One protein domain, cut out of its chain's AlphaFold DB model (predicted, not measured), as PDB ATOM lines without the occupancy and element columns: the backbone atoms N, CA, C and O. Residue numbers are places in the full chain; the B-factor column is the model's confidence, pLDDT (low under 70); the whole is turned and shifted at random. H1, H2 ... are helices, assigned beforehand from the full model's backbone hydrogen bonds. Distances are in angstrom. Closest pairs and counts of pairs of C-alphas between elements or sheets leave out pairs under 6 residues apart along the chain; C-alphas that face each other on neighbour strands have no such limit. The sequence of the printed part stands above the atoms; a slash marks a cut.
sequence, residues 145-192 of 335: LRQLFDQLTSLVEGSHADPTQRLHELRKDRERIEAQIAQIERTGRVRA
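AT A GLANCE: This is residues 145 to 192 of the 335 residues of the protein "DUF3375 family protein" of Hymenobacter sp. Fur1 (UniProt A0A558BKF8). Two helices make a flat, open L, with the shorter H1 as one arm, the long H2 as the other, and a link of four residues at the corner. The arms are spread apart, and a short tail, residues 188 to 192, turns off the far end of H2. The printed part has 48 residues with two named helices, H1 then H2, and no named strand; the class is all helix. It is extended, with a radius of gyration of the C-alphas of 15.9 A and spans of 41 by 30 by 7 A.

IN THESE COORDINATES: Find C-alpha 145 at (-17.887, -55.044, -12.353); from there H1, residues 145 to 158, runs 19.3 A. Pick up H2, residues 163 to 187, at C-alpha 163, (-19.018, -28.035, -0.908), and follow it 35.7 A to C-alpha 187 at (15.924, -29.952, -7.981).

HOW THE PARTS SIT: H1 and H2 are apart, with no C-alpha of the one within 8 A of the other. In both, every O i to N i+4 pair is within hydrogen-bond range.

THE WHOLE: The C-alphas of Leu 145 and Arg 186, the two farthest apart, are 43.4 A apart. The printed part has no cut, and the link is tight. Look for pLDDT under 70 at residues 145 to 165 and 188 to 192.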
ATOM      1  N   LEU A 145     -18.417 -55.276 -13.699       61.72
ATOM      2  CA  LEU A 145     -17.887 -55.044 -12.353       61.72
ATOM      3  C   LEU A 145     -17.009 -53.792 -12.303       61.72
ATOM      4  O   LEU A 145     -17.110 -53.038 -11.345       61.72
ATOM      5  N   ARG A 146     -16.221 -53.521 -13.352       62.50
ATOM      6  CA  ARG A 146     -15.485 -52.257 -13.488       62.50
ATOM      7  C   ARG A 146     -16.433 -51.068 -13.610       62.50
ATOM      8  O   ARG A 146     -16.270 -50.113 -12.872       62.50
ATOM      9  N   GLN A 147     -17.475 -51.175 -14.435       65.12
ATOM     10  CA  GLN A 147     -18.501 -50.138 -14.549       65.12
ATOM     11  C   GLN A 147     -19.205 -49.880 -13.208       65.12
ATOM     12  O   GLN A 147     -19.405 -48.729 -12.841       65.12
ATOM     13  N   LEU A 148     -19.519 -50.928 -12.439       68.56
ATOM     14  CA  LEU A 148     -20.066 -50.790 -11.087       68.56
ATOM     15  C   LEU A 148     -19.065 -50.144 -10.121       68.56
ATOM     16  O   LEU A 148     -19.468 -49.338  -9.290       68.56
ATOM     17  N   PHE A 149     -17.772 -50.458 -10.231       59.91
ATOM     18  CA  PHE A 149     -16.723 -49.836  -9.419       59.91
ATOM     19  C   PHE A 149     -16.551 -48.351  -9.749       59.91
ATOM     20  O   PHE A 149     -16.444 -47.532  -8.841       59.91
ATOM     21  N   ASP A 150     -16.586 -47.997 -11.031       65.62
ATOM     22  CA  ASP A 150     -16.521 -46.615 -11.506       65.62
ATOM     23  C   ASP A 150     -17.772 -45.838 -11.068       65.62
ATOM     24  O   ASP A 150     -17.670 -44.704 -10.606       65.62
ATOM     25  N   GLN A 151     -18.950 -46.467 -11.116       67.94
ATOM     26  CA  GLN A 151     -20.197 -45.893 -10.604       67.94
ATOM     27  C   GLN A 151     -20.167 -45.705  -9.082       67.94
ATOM     28  O   GLN A 151     -20.568 -44.652  -8.599       67.94
ATOM     29  N   LEU A 152     -19.664 -46.679  -8.318       66.00
ATOM     30  CA  LEU A 152     -19.488 -46.555  -6.867       66.00
ATOM     31  C   LEU A 152     -18.465 -45.473  -6.516       66.00
ATOM     32  O   LEU A 152     -18.700 -44.697  -5.599       66.00
ATOM     33  N   THR A 153     -17.368 -45.373  -7.266       62.69
ATOM     34  CA  THR A 153     -16.342 -44.341  -7.063       62.69
ATOM     35  C   THR A 153     -16.895 -42.957  -7.390       62.69
ATOM     36  O   THR A 153     -16.764 -42.050  -6.580       62.69
ATOM     37  N   SER A 154     -17.605 -42.810  -8.511       58.19
ATOM     38  CA  SER A 154     -18.289 -41.567  -8.882       58.19
ATOM     39  C   SER A 154     -19.358 -41.168  -7.861       58.19
ATOM     40  O   SER A 154     -19.492 -39.989  -7.542       58.19
ATOM     41  N   LEU A 155     -20.084 -42.136  -7.295       59.97
ATOM     42  CA  LEU A 155     -21.030 -41.884  -6.213       59.97
ATOM     43  C   LEU A 155     -20.322 -41.476  -4.923       59.97
ATOM     44  O   LEU A 155     -20.810 -40.569  -4.264       59.97
ATOM     45  N   VAL A 156     -19.186 -42.077  -4.566       58.47
ATOM     46  CA  VAL A 156     -18.371 -41.671  -3.404       58.47
ATOM     47  C   VAL A 156     -17.821 -40.255  -3.597       58.47
ATOM     48  O   VAL A 156     -17.968 -39.415  -2.717       58.47
ATOM     49  N   GLU A 157     -17.287 -39.945  -4.778       57.09
ATOM     50  CA  GLU A 157     -16.811 -38.604  -5.132       57.09
ATOM     51  C   GLU A 157     -17.947 -37.566  -5.142       57.09
ATOM     52  O   GLU A 157     -17.746 -36.426  -4.725       57.09
ATOM     53  N   GLY A 158     -19.149 -37.970  -5.566       54.44
ATOM     54  CA  GLY A 158     -20.360 -37.146  -5.584       54.44
ATOM     55  C   GLY A 158     -21.133 -37.084  -4.260       54.44
ATOM     56  O   GLY A 158     -22.007 -36.233  -4.119       54.44
ATOM     57  N   SER A 159     -20.825 -37.943  -3.282       51.88
ATOM     58  CA  SER A 159     -21.479 -37.970  -1.960       51.88
ATOM     59  C   SER A 159     -20.687 -37.250  -0.868       51.88
ATOM     60  O   SER A 159     -21.123 -37.200   0.284       51.88
ATOM     61  N   HIS A 160     -19.602 -36.561  -1.236       53.12
ATOM     62  CA  HIS A 160     -19.064 -35.445  -0.458       53.12
ATOM     63  C   HIS A 160     -20.036 -34.253  -0.531       53.12
ATOM     64  O   HIS A 160     -19.797 -33.259  -1.210       53.12
ATOM     65  N   ALA A 161     -21.173 -34.375   0.155       55.88
ATOM     66  CA  ALA A 161     -22.295 -33.438   0.128       55.88
ATOM     67  C   ALA A 161     -22.029 -32.090   0.839       55.88
ATOM     68  O   ALA A 161     -22.956 -31.301   1.003       55.88
ATOM     69  N   ASP A 162     -20.785 -31.799   1.237       60.19
ATOM     70  CA  ASP A 162     -20.378 -30.492   1.759       60.19
ATOM     71  C   ASP A 162     -19.389 -29.805   0.791       60.19
ATOM     72  O   ASP A 162     -18.195 -30.141   0.757       60.19
ATOM     73  N   PRO A 163     -19.856 -28.815   0.002       65.44
ATOM     74  CA  PRO A 163     -19.018 -28.035  -0.908       65.44
ATOM     75  C   PRO A 163     -17.805 -27.396  -0.225       65.44
ATOM     76  O   PRO A 163     -16.768 -27.199  -0.861       65.44
ATOM     77  N   THR A 164     -17.909 -27.071   1.067       68.75
ATOM     78  CA  THR A 164     -16.829 -26.417   1.812       68.75
ATOM     79  C   THR A 164     -15.694 -27.386   2.133       68.75
ATOM     80  O   THR A 164     -14.522 -27.033   1.965       68.75
ATOM     81  N   GLN A 165     -16.025 -28.630   2.486       69.56
ATOM     82  CA  GLN A 165     -15.055 -29.690   2.744       69.56
ATOM     83  C   GLN A 165     -14.325 -30.099   1.458       69.56
ATOM     84  O   GLN A 165     -13.095 -30.163   1.443       69.56
ATOM     85  N   ARG A 166     -15.053 -30.254   0.341       72.88
ATOM     86  CA  ARG A 166     -14.443 -30.554  -0.966       72.88
ATOM     87  C   ARG A 166     -13.506 -29.440  -1.429       72.88
ATOM     88  O   ARG A 166     -12.421 -29.709  -1.942       72.88
ATOM     89  N   LEU A 167     -13.890 -28.180  -1.224       75.69
ATOM     90  CA  LEU A 167     -13.047 -27.034  -1.563       75.69
ATOM     91  C   LEU A 167     -11.793 -26.960  -0.678       75.69
ATOM     92  O   LEU A 167     -10.727 -26.578  -1.161       75.69
ATOM     93  N   HIS A 168     -11.897 -27.331   0.600       77.69
ATOM     94  CA  HIS A 168     -10.753 -27.418   1.506       77.69
ATOM     95  C   HIS A 168      -9.763 -28.511   1.072       77.69
ATOM     96  O   HIS A 168      -8.562 -28.251   0.983       77.69
ATOM     97  N   GLU A 169     -10.259 -29.698   0.724       74.00
ATOM     98  CA  GLU A 169      -9.445 -30.804   0.208       74.00
ATOM     99  C   GLU A 169      -8.750 -30.436  -1.107       74.00
ATOM    100  O   GLU A 169      -7.534 -30.586  -1.219       74.00
ATOM    101  N   LEU A 170      -9.481 -29.853  -2.063       81.00
ATOM    102  CA  LEU A 170      -8.915 -29.406  -3.339       81.00
ATOM    103  C   LEU A 170      -7.855 -28.313  -3.159       81.00
ATOM    104  O   LEU A 170      -6.852 -28.301  -3.872       81.00
ATOM    105  N   ARG A 171      -8.034 -27.400  -2.195       84.94
ATOM    106  CA  ARG A 171      -7.016 -26.388  -1.860       84.94
ATOM    107  C   ARG A 171      -5.760 -27.026  -1.273       84.94
ATOM    108  O   ARG A 171      -4.662 -26.661  -1.681       84.94
ATOM    109  N   LYS A 172      -5.918 -28.007  -0.383       84.44
ATOM    110  CA  LYS A 172      -4.804 -28.767   0.195       84.44
ATOM    111  C   LYS A 172      -4.053 -29.574  -0.867       84.44
ATOM    112  O   LYS A 172      -2.824 -29.627  -0.853       84.44
ATOM    113  N   ASP A 173      -4.773 -30.175  -1.811       78.19
ATOM    114  CA  ASP A 173      -4.166 -30.877  -2.940       78.19
ATOM    115  C   ASP A 173      -3.442 -29.929  -3.887       78.19
ATOM    116  O   ASP A 173      -2.331 -30.238  -4.317       78.19
ATOM    117  N   ARG A 174      -4.012 -28.750  -4.156       88.19
ATOM    118  CA  ARG A 174      -3.335 -27.704  -4.924       88.19
ATOM    119  C   ARG A 174      -2.019 -27.301  -4.263       88.19
ATOM    120  O   ARG A 174      -0.997 -27.314  -4.934       88.19
ATOM    121  N   GLU A 175      -2.019 -27.021  -2.962       86.69
ATOM    122  CA  GLU A 175      -0.796 -26.668  -2.220       86.69
ATOM    123  C   GLU A 175       0.247 -27.793  -2.261       86.69
ATOM    124  O   GLU A 175       1.438 -27.547  -2.457       86.69
ATOM    125  N   ARG A 176      -0.190 -29.051  -2.134       85.50
ATOM    126  CA  ARG A 176       0.686 -30.223  -2.258       85.50
ATOM    127  C   ARG A 176       1.303 -30.326  -3.653       85.50
ATOM    128  O   ARG A 176       2.494 -30.613  -3.764       85.50
ATOM    129  N   ILE A 177       0.504 -30.132  -4.698       82.88
ATOM    130  CA  ILE A 177       0.952 -30.193  -6.093       82.88
ATOM    131  C   ILE A 177       1.890 -29.019  -6.396       82.88
ATOM    132  O   ILE A 177       2.956 -29.238  -6.959       82.88
ATOM    133  N   GLU A 178       1.566 -27.803  -5.960       87.00
ATOM    134  CA  GLU A 178       2.426 -26.622  -6.102       87.00
ATOM    135  C   GLU A 178       3.772 -26.811  -5.388       87.00
ATOM    136  O   GLU A 178       4.821 -26.506  -5.953       87.00
ATOM    137  N   ALA A 179       3.780 -27.401  -4.188       82.62
ATOM    138  CA  ALA A 179       5.016 -27.751  -3.491       82.62
ATOM    139  C   ALA A 179       5.830 -28.817  -4.245       82.62
ATOM    140  O   ALA A 179       7.058 -28.738  -4.285       82.62
ATOM    141  N   GLN A 180       5.168 -29.801  -4.863       78.44
ATOM    142  CA  GLN A 180       5.828 -30.798  -5.713       78.44
ATOM    143  C   GLN A 180       6.425 -30.166  -6.974       78.44
ATOM    144  O   GLN A 180       7.566 -30.474  -7.307       78.44
ATOM    145  N   ILE A 181       5.699 -29.260  -7.634       80.44
ATOM    146  CA  ILE A 181       6.179 -28.517  -8.805       80.44
ATOM    147  C   ILE A 181       7.397 -27.677  -8.422       80.44
ATOM    148  O   ILE A 181       8.454 -27.855  -9.015       80.44
ATOM    149  N   ALA A 182       7.310 -26.868  -7.362       83.19
ATOM    150  CA  ALA A 182       8.429 -26.051  -6.893       83.19
ATOM    151  C   ALA A 182       9.648 -26.898  -6.486       83.19
ATOM    152  O   ALA A 182      10.796 -26.497  -6.685       83.19
ATOM    153  N   GLN A 183       9.419 -28.087  -5.918       79.31
ATOM    154  CA  GLN A 183      10.489 -29.030  -5.607       79.31
ATOM    155  C   GLN A 183      11.150 -29.570  -6.881       79.31
ATOM    156  O   GLN A 183      12.378 -29.641  -6.939       79.31
ATOM    157  N   ILE A 184      10.363 -29.935  -7.896       79.00
ATOM    158  CA  ILE A 184      10.862 -30.419  -9.192       79.00
ATOM    159  C   ILE A 184      11.609 -29.302  -9.928       79.00
ATOM    160  O   ILE A 184      12.706 -29.544 -10.415       79.00
ATOM    161  N   GLU A 185      11.088 -28.076  -9.940       79.50
ATOM    162  CA  GLU A 185      11.732 -26.910 -10.556       79.50
ATOM    163  C   GLU A 185      13.072 -26.568  -9.893       79.50
ATOM    164  O   GLU A 185      14.039 -26.254 -10.580       79.50
ATOM    165  N   ARG A 186      13.171 -26.680  -8.559       76.19
ATOM    166  CA  ARG A 186      14.423 -26.426  -7.819       76.19
ATOM    167  C   ARG A 186      15.456 -27.538  -7.957       76.19
ATOM    168  O   ARG A 186      16.650 -27.262  -7.931       76.19
ATOM    169  N   THR A 187      15.016 -28.793  -8.010       74.81
ATOM    170  CA  THR A 187      15.924 -29.952  -7.981       74.81
ATOM    171  C   THR A 187      16.187 -30.557  -9.357       74.81
ATOM    172  O   THR A 187      17.104 -31.366  -9.486       74.81
ATOM    173  N   GLY A 188      15.390 -30.202 -10.371       67.56
ATOM    174  CA  GLY A 188      15.453 -30.753 -11.726       67.56
ATOM    175  C   GLY A 188      15.196 -32.262 -11.802       67.56
ATOM    176  O   GLY A 188      15.454 -32.876 -12.834       67.56
ATOM    177  N   ARG A 189      14.735 -32.895 -10.714       54.72
ATOM    178  CA  ARG A 189      14.572 -34.348 -10.602       54.72
ATOM    179  C   ARG A 189      13.109 -34.693 -10.387       54.72
ATOM    180  O   ARG A 189      12.531 -34.403  -9.342       54.72
ATOM    181  N   VAL A 190      12.528 -35.379 -11.362       62.53
ATOM    182  CA  VAL A 190      11.258 -36.084 -11.185       62.53
ATOM    183  C   VAL A 190      11.545 -37.360 -10.399       62.53
ATOM    184  O   VAL A 190      12.556 -38.023 -10.629       62.53
ATOM    185  N   ARG A 191      10.680 -37.701  -9.440       55.62
ATOM    186  CA  ARG A 191      10.794 -38.945  -8.674       55.62
ATOM    187  C   ARG A 191      10.593 -40.128  -9.629       55.62
ATOM    188  O   ARG A 191       9.462 -40.522  -9.889       55.62
ATOM    189  N   ALA A 192      11.684 -40.658 -10.172       55.88
ATOM    190  CA  ALA A 192      11.670 -41.925 -10.883       55.88
ATOM    191  C   ALA A 192      11.271 -43.017  -9.883       55.88
ATOM    192  O   ALA A 192      11.796 -43.058  -8.767       55.88
TER     193      ALA A 192